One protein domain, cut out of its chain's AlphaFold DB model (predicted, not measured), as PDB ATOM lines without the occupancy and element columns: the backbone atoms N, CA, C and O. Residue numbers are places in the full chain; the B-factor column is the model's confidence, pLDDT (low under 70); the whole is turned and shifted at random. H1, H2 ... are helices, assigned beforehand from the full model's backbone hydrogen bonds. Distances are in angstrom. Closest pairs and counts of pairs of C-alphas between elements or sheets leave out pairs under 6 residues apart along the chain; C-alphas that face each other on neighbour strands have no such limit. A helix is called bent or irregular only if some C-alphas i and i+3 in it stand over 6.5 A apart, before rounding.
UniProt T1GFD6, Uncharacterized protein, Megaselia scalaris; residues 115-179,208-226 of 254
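AT A GLANCE: This is residues 115 to 179 and 208 to 226 of the 254 residues of an uncharacterized protein of Megaselia scalaris (UniProt T1GFD6). A long bent helix, H2, makes a corner with H1 at its first arm, H2a; H3 runs beside H2a, and residues 155 to 179 stick out. The 84 printed residues hold three named helices, H1 H2 H3, all helix, extended, radius of gyration of the C-alphas 21.6 A, spans 73 by 38 by 13 A.

IN THESE COORDINATES: H2, residues 141 to 178, one helix by its hydrogen bonds, is bent: C-alphas 163 and 166 are 7.3 A apart. H2a, residues 141 to 163, measures 32.7 A; H2b, 166 to 178, 18.5 A. H1, residues 120 to 136, 25.2 A, begins at C-alpha (37.226, 3.198, -33.001). H3, residues 208 to 223, 22.6 A, ends at C-alpha (41.941, -6.541, 6.729).

HOW THE PARTS SIT: H2a and H2b stand at a steep tilt of 52 degrees. H1 and H2a only just touch, with 3 pairs of C-alphas within 8 A, only at the corner; the closest C-alphas, Leu 135 and Ile 141, are 6.5 A apart. H2a and H3 are close but not clearly touching, closest C-alphas Ile 150 and Ala 218, 7.5 A. Every O i to N i+4 pair is within hydrogen-bond range in H2b and H3, 10 of 13 in H1, 17 of 19 in H2a.

THE WHOLE: Residues 180 to 207 are cut out, a C-alpha gap of 25.4 A. Residues 115 to 119, 160 to 162 and 208 to 226 have pLDDT under 70.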
ATOM      1  N   ILE A 115      30.559  -4.768 -36.299       44.03
ATOM      2  CA  ILE A 115      31.328  -3.702 -36.948       44.03
ATOM      3  C   ILE A 115      30.304  -2.613 -37.314       44.03
ATOM      4  O   ILE A 115      29.825  -2.523 -38.442       44.03
ATOM      5  N   ASP A 116      29.840  -1.884 -36.305       38.53
ATOM      6  CA  ASP A 116      29.025  -0.711 -36.489       38.53
ATOM      7  C   ASP A 116      29.987   0.367 -36.955       38.53
ATOM      8  O   ASP A 116      31.129   0.436 -36.490       38.53
ATOM      9  N   LYS A 117      29.533   1.226 -37.860       46.88
ATOM     10  CA  LYS A 117      30.292   2.367 -38.393       46.88
ATOM     11  C   LYS A 117      30.529   3.452 -37.329       46.88
ATOM     12  O   LYS A 117      30.576   4.639 -37.637       46.88
ATOM     13  N   SER A 118      30.631   3.065 -36.064       52.69
ATOM     14  CA  SER A 118      30.997   3.921 -34.956       52.69
ATOM     15  C   SER A 118      32.520   3.993 -34.881       52.69
ATOM     16  O   SER A 118      33.220   3.003 -35.099       52.69
ATOM     17  N   SER A 119      33.036   5.192 -34.632       63.00
ATOM     18  CA  SER A 119      34.472   5.448 -34.549       63.00
ATOM     19  C   SER A 119      35.185   4.437 -33.628       63.00
ATOM     20  O   SER A 119      34.617   4.032 -32.613       63.00
ATOM     21  N   PRO A 120      36.450   4.071 -33.891       72.75
ATOM     22  CA  PRO A 120      37.226   3.198 -33.001       72.75
ATOM     23  C   PRO A 120      37.283   3.706 -31.545       72.75
ATOM     24  O   PRO A 120      37.493   2.935 -30.618       72.75
ATOM     25  N   VAL A 121      37.043   5.001 -31.324       73.69
ATOM     26  CA  VAL A 121      36.979   5.625 -29.996       73.69
ATOM     27  C   VAL A 121      35.707   5.231 -29.235       73.69
ATOM     28  O   VAL A 121      35.764   4.967 -28.037       73.69
ATOM     29  N   THR A 122      34.554   5.145 -29.904       76.12
ATOM     30  CA  THR A 122      33.271   4.834 -29.247       76.12
ATOM     31  C   THR A 122      33.182   3.377 -28.805       76.12
ATOM     32  O   THR A 122      32.633   3.097 -27.740       76.12
ATOM     33  N   SER A 123      33.764   2.451 -29.570       74.12
ATOM     34  CA  SER A 123      33.839   1.037 -29.185       74.12
ATOM     35  C   SER A 123      34.787   0.810 -28.002       74.12
ATOM     36  O   SER A 123      34.448   0.058 -27.089       74.12
ATOM     37  N   LEU A 124      35.923   1.517 -27.954       76.31
ATOM     38  CA  LEU A 124      36.830   1.494 -26.803       76.31
ATOM     39  C   LEU A 124      36.169   2.060 -25.543       76.31
ATOM     40  O   LEU A 124      36.218   1.421 -24.496       76.31
ATOM     41  N   LEU A 125      35.502   3.214 -25.639       80.19
ATOM     42  CA  LEU A 125      34.797   3.811 -24.500       80.19
ATOM     43  C   LEU A 125      33.686   2.900 -23.970       80.19
ATOM     44  O   LEU A 125      33.529   2.781 -22.757       80.19
ATOM     45  N   ARG A 126      32.953   2.215 -24.856       78.56
ATOM     46  CA  ARG A 126      31.952   1.220 -24.450       78.56
ATOM     47  C   ARG A 126      32.595   0.035 -23.729       78.56
ATOM     48  O   ARG A 126      32.112  -0.335 -22.667       78.56
ATOM     49  N   ALA A 127      33.697  -0.510 -24.243       76.38
ATOM     50  CA  ALA A 127      34.412  -1.605 -23.586       76.38
ATOM     51  C   ALA A 127      34.958  -1.196 -22.205       76.38
ATOM     52  O   ALA A 127      34.836  -1.942 -21.235       76.38
ATOM     53  N   MET A 128      35.510   0.017 -22.092       75.88
ATOM     54  CA  MET A 128      35.943   0.586 -20.812       75.88
ATOM     55  C   MET A 128      34.763   0.750 -19.849       75.88
ATOM     56  O   MET A 128      34.886   0.436 -18.664       75.88
ATOM     57  N   TRP A 129      33.612   1.207 -20.345       80.06
ATOM     58  CA  TRP A 129      32.392   1.363 -19.559       80.06
ATOM     59  C   TRP A 129      31.870   0.021 -19.041       80.06
ATOM     60  O   TRP A 129      31.630  -0.123 -17.846       80.06
ATOM     61  N   GLU A 130      31.773  -0.990 -19.903       79.56
ATOM     62  CA  GLU A 130      31.324  -2.340 -19.544       79.56
ATOM     63  C   GLU A 130      32.236  -3.015 -18.511       79.56
ATOM     64  O   GLU A 130      31.745  -3.735 -17.646       79.56
ATOM     65  N   GLN A 131      33.545  -2.744 -18.540       79.00
ATOM     66  CA  GLN A 131      34.487  -3.223 -17.522       79.00
ATOM     67  C   GLN A 131      34.409  -2.428 -16.211       79.00
ATOM     68  O   GLN A 131      34.650  -2.982 -15.139       79.00
ATOM     69  N   THR A 132      34.065  -1.140 -16.276       82.38
ATOM     70  CA  THR A 132      34.043  -0.240 -15.111       82.38
ATOM     71  C   THR A 132      32.735  -0.339 -14.321       82.38
ATOM     72  O   THR A 132      32.750  -0.305 -13.094       82.38
ATOM     73  N   VAL A 133      31.591  -0.495 -14.995       82.69
ATOM     74  CA  VAL A 133      30.258  -0.553 -14.363       82.69
ATOM     75  C   VAL A 133      30.127  -1.654 -13.293       82.69
ATOM     76  O   VAL A 133      29.577  -1.361 -12.229       82.69
ATOM     77  N   PRO A 134      30.650  -2.883 -13.481       79.38
ATOM     78  CA  PRO A 134      30.582  -3.937 -12.467       79.38
ATOM     79  C   PRO A 134      31.261  -3.581 -11.135       79.38
ATOM     80  O   PRO A 134      30.815  -4.059 -10.089       79.38
ATOM     81  N   LEU A 135      32.279  -2.706 -11.140       74.00
ATOM     82  CA  LEU A 135      32.930  -2.219  -9.913       74.00
ATOM     83  C   LEU A 135      32.014  -1.311  -9.074       74.00
ATOM     84  O   LEU A 135      32.231  -1.163  -7.869       74.00
ATOM     85  N   PHE A 136      30.991  -0.718  -9.694       78.44
ATOM     86  CA  PHE A 136      29.962   0.089  -9.033       78.44
ATOM     87  C   PHE A 136      28.702  -0.714  -8.700       78.44
ATOM     88  O   PHE A 136      27.683  -0.138  -8.313       78.44
ATOM     89  N   SER A 137      28.747  -2.045  -8.821       78.69
ATOM     90  CA  SER A 137      27.636  -2.876  -8.375       78.69
ATOM     91  C   SER A 137      27.420  -2.726  -6.864       78.69
ATOM     92  O   SER A 137      28.328  -2.394  -6.094       78.69
ATOM     93  N   ARG A 138      26.175  -2.956  -6.432       74.75
ATOM     94  CA  ARG A 138      25.710  -2.743  -5.051       74.75
ATOM     95  C   ARG A 138      26.563  -3.464  -3.999       74.75
ATOM     96  O   ARG A 138      26.613  -3.015  -2.857       74.75
ATOM     97  N   GLU A 139      27.217  -4.552  -4.391       80.25
ATOM     98  CA  GLU A 139      28.080  -5.366  -3.537       80.25
ATOM     99  C   GLU A 139      29.471  -4.740  -3.325       80.25
ATOM    100  O   GLU A 139      29.968  -4.732  -2.200       80.25
ATOM    101  N   TYR A 140      30.069  -4.123  -4.356       78.81
ATOM    102  CA  TYR A 140      31.455  -3.626  -4.313       78.81
ATOM    103  C   TYR A 140      31.590  -2.105  -4.141       78.81
ATOM    104  O   TYR A 140      32.666  -1.625  -3.781       78.81
ATOM    105  N   ILE A 141      30.512  -1.329  -4.311       82.56
ATOM    106  CA  ILE A 141      30.563   0.145  -4.314       82.56
ATOM    107  C   ILE A 141      31.189   0.757  -3.050       82.56
ATOM    108  O   ILE A 141      31.909   1.749  -3.140       82.56
ATOM    109  N   ARG A 142      30.963   0.163  -1.870       77.88
ATOM    110  CA  ARG A 142      31.534   0.661  -0.603       77.88
ATOM    111  C   ARG A 142      33.052   0.503  -0.560       77.88
ATOM    112  O   ARG A 142      33.740   1.408  -0.099       77.88
ATOM    113  N   ILE A 143      33.560  -0.622  -1.060       79.94
ATOM    114  CA  ILE A 143      34.996  -0.906  -1.124       79.94
ATOM    115  C   ILE A 143      35.642   0.017  -2.158       79.94
ATOM    116  O   ILE A 143      36.631   0.674  -1.849       79.94
ATOM    117  N   THR A 144      35.040   0.146  -3.344       83.62
ATOM    118  CA  THR A 144      35.514   1.054  -4.396       83.62
ATOM    119  C   THR A 144      35.577   2.502  -3.902       83.62
ATOM    120  O   THR A 144      36.597   3.161  -4.076       83.62
ATOM    121  N   LEU A 145      34.535   2.996  -3.221       81.12
ATOM    122  CA  LEU A 145      34.510   4.354  -2.667       81.12
ATOM    123  C   LEU A 145      35.607   4.554  -1.615       81.12
ATOM    124  O   LEU A 145      36.306   5.564  -1.647       81.12
ATOM    125  N   LEU A 146      35.798   3.580  -0.722       78.31
ATOM    126  CA  LEU A 146      36.840   3.624   0.301       78.31
ATOM    127  C   LEU A 146      38.247   3.654  -0.319       78.31
ATOM    128  O   LEU A 146      39.067   4.478   0.077       78.31
ATOM    129  N   VAL A 147      38.514   2.822  -1.329       78.88
ATOM    130  CA  VAL A 147      39.792   2.822  -2.060       78.88
ATOM    131  C   VAL A 147      40.008   4.151  -2.789       78.88
ATOM    132  O   VAL A 147      41.092   4.727  -2.696       78.88
ATOM    133  N   CYS A 148      38.980   4.685  -3.453       80.50
ATOM    134  CA  CYS A 148      39.042   5.996  -4.103       80.50
ATOM    135  C   CYS A 148      39.342   7.120  -3.104       80.50
ATOM    136  O   CYS A 148      40.157   7.994  -3.397       80.50
ATOM    137  N   LEU A 149      38.726   7.091  -1.918       80.56
ATOM    138  CA  LEU A 149      38.962   8.078  -0.866       80.56
ATOM    139  C   LEU A 149      40.405   8.014  -0.350       80.56
ATOM    140  O   LEU A 149      41.063   9.047  -0.241       80.56
ATOM    141  N   ILE A 150      40.917   6.811  -0.085       77.69
ATOM    142  CA  ILE A 150      42.314   6.615   0.324       77.69
ATOM    143  C   ILE A 150      43.258   7.150  -0.757       77.69
ATOM    144  O   ILE A 150      44.170   7.920  -0.458       77.69
ATOM    145  N   GLN A 151      43.020   6.797  -2.021       78.38
ATOM    146  CA  GLN A 151      43.862   7.229  -3.133       78.38
ATOM    147  C   GLN A 151      43.836   8.751  -3.320       78.38
ATOM    148  O   GLN A 151      44.877   9.358  -3.583       78.38
ATOM    149  N   PHE A 152      42.670   9.376  -3.137       78.50
ATOM    150  CA  PHE A 152      42.515  10.827  -3.157       78.50
ATOM    151  C   PHE A 152      43.344  11.500  -2.058       78.50
ATOM    152  O   PHE A 152      44.098  12.429  -2.346       78.50
ATOM    153  N   ILE A 153      43.267  11.006  -0.820       74.88
ATOM    154  CA  ILE A 153      44.038  11.545   0.309       74.88
ATOM    155  C   ILE A 153      45.544  11.414   0.050       74.88
ATOM    156  O   ILE A 153      46.285  12.379   0.250       74.88
ATOM    157  N   ILE A 154      45.998  10.259  -0.448       76.12
ATOM    158  CA  ILE A 154      47.414  10.015  -0.763       76.12
ATOM    159  C   ILE A 154      47.912  10.990  -1.834       76.12
ATOM    160  O   ILE A 154      48.964  11.606  -1.651       76.12
ATOM    161  N   PHE A 155      47.171  11.171  -2.933       75.62
ATOM    162  CA  PHE A 155      47.577  12.089  -4.001       75.62
ATOM    163  C   PHE A 155      47.515  13.556  -3.579       75.62
ATOM    164  O   PHE A 155      48.418  14.314  -3.935       75.62
ATOM    165  N   SER A 156      46.490  13.945  -2.819       71.50
ATOM    166  CA  SER A 156      46.338  15.307  -2.301       71.50
ATOM    167  C   SER A 156      47.499  15.670  -1.376       71.50
ATOM    168  O   SER A 156      48.171  16.679  -1.579       71.50
ATOM    169  N   THR A 157      47.822  14.785  -0.430       72.44
ATOM    170  CA  THR A 157      48.913  14.996   0.530       72.44
ATOM    171  C   THR A 157      50.270  14.986  -0.170       72.44
ATOM    172  O   THR A 157      51.063  15.907   0.006       72.44
ATOM    173  N   SER A 158      50.528  13.995  -1.032       70.00
ATOM    174  CA  SER A 158      51.829  13.857  -1.699       70.00
ATOM    175  C   SER A 158      52.124  15.023  -2.640       70.00
ATOM    176  O   SER A 158      53.215  15.572  -2.588       70.00
ATOM    177  N   ASN A 159      51.170  15.444  -3.479       74.00
ATOM    178  CA  ASN A 159      51.409  16.538  -4.428       74.00
ATOM    179  C   ASN A 159      51.273  17.925  -3.781       74.00
ATOM    180  O   ASN A 159      52.002  18.843  -4.151       74.00
ATOM    181  N   GLY A 160      50.372  18.081  -2.805       68.12
ATOM    182  CA  GLY A 160      50.158  19.344  -2.101       68.12
ATOM    183  C   GLY A 160      51.357  19.752  -1.248       68.12
ATOM    184  O   GLY A 160      51.795  20.897  -1.321       68.12
ATOM    185  N   MET A 161      51.951  18.814  -0.501       66.56
ATOM    186  CA  MET A 161      53.108  19.119   0.348       66.56
ATOM    187  C   MET A 161      54.314  19.620  -0.461       66.56
ATOM    188  O   MET A 161      54.957  20.575  -0.037       66.56
ATOM    189  N   TYR A 162      54.598  19.050  -1.640       69.25
ATOM    190  CA  TYR A 162      55.751  19.467  -2.453       69.25
ATOM    191  C   TYR A 162      55.651  20.903  -2.971       69.25
ATOM    192  O   TYR A 162      56.661  21.601  -3.025       69.25
ATOM    193  N   MET A 163      54.451  21.355  -3.342       76.12
ATOM    194  CA  MET A 163      54.256  22.702  -3.885       76.12
ATOM    195  C   MET A 163      54.470  23.786  -2.821       76.12
ATOM    196  O   MET A 163      55.055  24.821  -3.116       76.12
ATOM    197  N   TRP A 164      54.027  23.537  -1.588       72.81
ATOM    198  CA  TRP A 164      54.049  24.525  -0.504       72.81
ATOM    199  C   TRP A 164      55.314  24.433   0.354       72.81
ATOM    200  O   TRP A 164      55.577  25.320   1.162       72.81
ATOM    201  N   PHE A 165      56.119  23.384   0.175       75.38
ATOM    202  CA  PHE A 165      57.352  23.166   0.927       75.38
ATOM    203  C   PHE A 165      58.300  24.383   0.943       75.38
ATOM    204  O   PHE A 165      58.741  24.758   2.032       75.38
ATOM    205  N   PRO A 166      58.581  25.063  -0.191       77.75
ATOM    206  CA  PRO A 166      59.452  26.240  -0.183       77.75
ATOM    207  C   PRO A 166      58.879  27.399   0.641       77.75
ATOM    208  O   PRO A 166      59.614  28.049   1.383       77.75
ATOM    209  N   ASP A 167      57.568  27.637   0.561       75.81
ATOM    210  CA  ASP A 167      56.896  28.727   1.277       75.81
ATOM    211  C   ASP A 167      56.839  28.478   2.785       75.81
ATOM    212  O   ASP A 167      57.039  29.402   3.580       75.81
ATOM    213  N   ILE A 168      56.632  27.223   3.190       76.38
ATOM    214  CA  ILE A 168      56.717  26.802   4.590       76.38
ATOM    215  C   ILE A 168      58.120  27.079   5.129       76.38
ATOM    216  O   ILE A 168      58.255  27.741   6.157       76.38
ATOM    217  N   LEU A 169      59.161  26.603   4.435       79.06
ATOM    218  CA  LEU A 169      60.545  26.802   4.864       79.06
ATOM    219  C   LEU A 169      60.892  28.289   4.949       79.06
ATOM    220  O   LEU A 169      61.451  28.729   5.950       79.06
ATOM    221  N   ASN A 170      60.501  29.081   3.950       80.62
ATOM    222  CA  ASN A 170      60.700  30.529   3.958       80.62
ATOM    223  C   ASN A 170      60.001  31.202   5.149       80.62
ATOM    224  O   ASN A 170      60.572  32.091   5.783       80.62
ATOM    225  N   SER A 171      58.789  30.761   5.487       78.62
ATOM    226  CA  SER A 171      58.027  31.284   6.625       78.62
ATOM    227  C   SER A 171      58.667  30.919   7.967       78.62
ATOM    228  O   SER A 171      58.770  31.779   8.843       78.62
ATOM    229  N   VAL A 172      59.155  29.682   8.117       76.75
ATOM    230  CA  VAL A 172      59.881  29.232   9.316       76.75
ATOM    231  C   VAL A 172      61.188  29.996   9.484       76.75
ATOM    232  O   VAL A 172      61.423  30.545  10.556       76.75
ATOM    233  N   MET A 173      61.999  30.112   8.426       79.19
ATOM    234  CA  MET A 173      63.263  30.859   8.470       79.19
ATOM    235  C   MET A 173      63.036  32.325   8.865       79.19
ATOM    236  O   MET A 173      63.769  32.891   9.679       79.19
ATOM    237  N   LYS A 174      61.975  32.949   8.338       78.31
ATOM    238  CA  LYS A 174      61.592  34.317   8.705       78.31
ATOM    239  C   LYS A 174      61.163  34.416  10.172       78.31
ATOM    240  O   LYS A 174      61.568  35.360  10.852       78.31
ATOM    241  N   PHE A 175      60.394  33.456  10.679       76.69
ATOM    242  CA  PHE A 175      60.000  33.424  12.088       76.69
ATOM    243  C   PHE A 175      61.205  33.238  13.018       76.69
ATOM    244  O   PHE A 175      61.358  34.010  13.959       76.69
ATOM    245  N   GLU A 176      62.097  32.293  12.718       77.88
ATOM    246  CA  GLU A 176      63.313  32.030  13.498       77.88
ATOM    247  C   GLU A 176      64.235  33.258  13.556       77.88
ATOM    248  O   GLU A 176      64.764  33.600  14.615       77.88
ATOM    249  N   SER A 177      64.367  33.981  12.439       77.50
ATOM    250  CA  SER A 177      65.140  35.227  12.395       77.50
ATOM    251  C   SER A 177      64.556  36.340  13.278       77.50
ATOM    252  O   SER A 177      65.313  37.148  13.819       77.50
ATOM    253  N   THR A 178      63.229  36.368  13.447       77.12
ATOM    254  CA  THR A 178      62.508  37.418  14.186       77.12
ATOM    255  C   THR A 178      62.373  37.072  15.673       77.12
ATOM    256  O   THR A 178      62.530  37.943  16.523       77.12
ATOM    257  N   ASN A 179      62.136  35.798  15.998       71.44
ATOM    258  CA  ASN A 179      61.849  35.302  17.344       71.44
ATOM    259  C   ASN A 179      62.844  34.202  17.736       71.44
ATOM    260  O   ASN A 179      62.521  33.012  17.758       71.44
ATOM    261  N   PHE A 208      47.509  15.261  13.349       44.06
ATOM    262  CA  PHE A 208      48.467  14.203  13.035       44.06
ATOM    263  C   PHE A 208      47.932  12.833  13.474       44.06
ATOM    264  O   PHE A 208      47.970  11.878  12.698       44.06
ATOM    265  N   TYR A 209      47.331  12.755  14.666       46.22
ATOM    266  CA  TYR A 209      46.657  11.552  15.146       46.22
ATOM    267  C   TYR A 209      45.386  11.239  14.358       46.22
ATOM    268  O   TYR A 209      45.140  10.068  14.117       46.22
ATOM    269  N   ALA A 210      44.610  12.215  13.879       49.31
ATOM    270  CA  ALA A 210      43.438  11.951  13.036       49.31
ATOM    271  C   ALA A 210      43.827  11.419  11.644       49.31
ATOM    272  O   ALA A 210      43.209  10.476  11.148       49.31
ATOM    273  N   CYS A 211      44.886  11.953  11.026       46.97
ATOM    274  CA  CYS A 211      45.406  11.439   9.752       46.97
ATOM    275  C   CYS A 211      46.096  10.080   9.915       46.97
ATOM    276  O   CYS A 211      45.878   9.164   9.125       46.97
ATOM    277  N   GLY A 212      46.884   9.913  10.979       52.19
ATOM    278  CA  GLY A 212      47.491   8.633  11.334       52.19
ATOM    279  C   GLY A 212      46.440   7.573  11.668       52.19
ATOM    280  O   GLY A 212      46.498   6.467  11.143       52.19
ATOM    281  N   ALA A 213      45.424   7.915  12.464       53.12
ATOM    282  CA  ALA A 213      44.332   7.020  12.833       53.12
ATOM    283  C   ALA A 213      43.437   6.673  11.641       53.12
ATOM    284  O   ALA A 213      42.971   5.544  11.571       53.12
ATOM    285  N   THR A 214      43.228   7.578  10.681       53.72
ATOM    286  CA  THR A 214      42.488   7.257   9.446       53.72
ATOM    287  C   THR A 214      43.289   6.363   8.504       53.72
ATOM    288  O   THR A 214      42.704   5.461   7.914       53.72
ATOM    289  N   LEU A 215      44.616   6.520   8.413       53.62
ATOM    290  CA  LEU A 215      45.486   5.603   7.663       53.62
ATOM    291  C   LEU A 215      45.590   4.222   8.323       53.62
ATOM    292  O   LEU A 215      45.519   3.202   7.638       53.62
ATOM    293  N   ILE A 216      45.698   4.170   9.652       62.72
ATOM    294  CA  ILE A 216      45.696   2.920  10.421       62.72
ATOM    295  C   ILE A 216      44.317   2.253  10.326       62.72
ATOM    296  O   ILE A 216      44.245   1.065  10.027       62.72
ATOM    297  N   ALA A 217      43.220   3.001  10.477       56.75
ATOM    298  CA  ALA A 217      41.861   2.489  10.300       56.75
ATOM    299  C   ALA A 217      41.603   2.022   8.862       56.75
ATOM    300  O   ALA A 217      40.961   0.996   8.677       56.75
ATOM    301  N   ALA A 218      42.142   2.703   7.847       53.47
ATOM    302  CA  ALA A 218      42.102   2.255   6.457       53.47
ATOM    303  C   ALA A 218      42.888   0.948   6.250       53.47
ATOM    304  O   ALA A 218      42.404   0.043   5.570       53.47
ATOM    305  N   GLY A 219      44.056   0.809   6.886       61.41
ATOM    306  CA  GLY A 219      44.827  -0.437   6.913       61.41
ATOM    307  C   GLY A 219      44.089  -1.584   7.617       61.41
ATOM    308  O   GLY A 219      44.076  -2.707   7.118       61.41
ATOM    309  N   PHE A 220      43.401  -1.306   8.727       63.78
ATOM    310  CA  PHE A 220      42.546  -2.277   9.421       63.78
ATOM    311  C   PHE A 220      41.276  -2.618   8.625       63.78
ATOM    312  O   PHE A 220      40.861  -3.774   8.595       63.78
ATOM    313  N   LEU A 221      40.683  -1.654   7.918       56.56
ATOM    314  CA  LEU A 221      39.537  -1.876   7.031       56.56
ATOM    315  C   LEU A 221      39.920  -2.722   5.811       56.56
ATOM    316  O   LEU A 221      39.106  -3.525   5.368       56.56
ATOM    317  N   ALA A 222      41.163  -2.626   5.324       58.28
ATOM    318  CA  ALA A 222      41.694  -3.531   4.304       58.28
ATOM    319  C   ALA A 222      41.776  -4.993   4.796       58.28
ATOM    320  O   ALA A 222      41.561  -5.912   4.011       58.28
ATOM    321  N   PHE A 223      42.009  -5.215   6.096       58.81
ATOM    322  CA  PHE A 223      41.941  -6.541   6.729       58.81
ATOM    323  C   PHE A 223      40.507  -7.055   6.932       58.81
ATOM    324  O   PHE A 223      40.301  -8.266   7.009       58.81
ATOM    325  N   LEU A 224      39.524  -6.152   7.009       56.41
ATOM    326  CA  LEU A 224      38.095  -6.472   7.115       56.41
ATOM    327  C   LEU A 224      37.412  -6.658   5.754       56.41
ATOM    328  O   LEU A 224      36.229  -7.003   5.720       56.41
ATOM    329  N   VAL A 225      38.129  -6.459   4.641       59.53
ATOM    330  CA  VAL A 225      37.633  -6.849   3.318       59.53
ATOM    331  C   VAL A 225      37.380  -8.359   3.360       59.53
ATOM    332  O   VAL A 225      38.320  -9.121   3.610       59.53
ATOM    333  N   PRO A 226      36.130  -8.816   3.153       53.22
ATOM    334  CA  PRO A 226      35.822 -10.234   3.149       53.22
ATOM    335  C   PRO A 226      36.738 -10.925   2.146       53.22
ATOM    336  O   PRO A 226      36.812 -10.517   0.983       53.22
TER     337      PRO A 226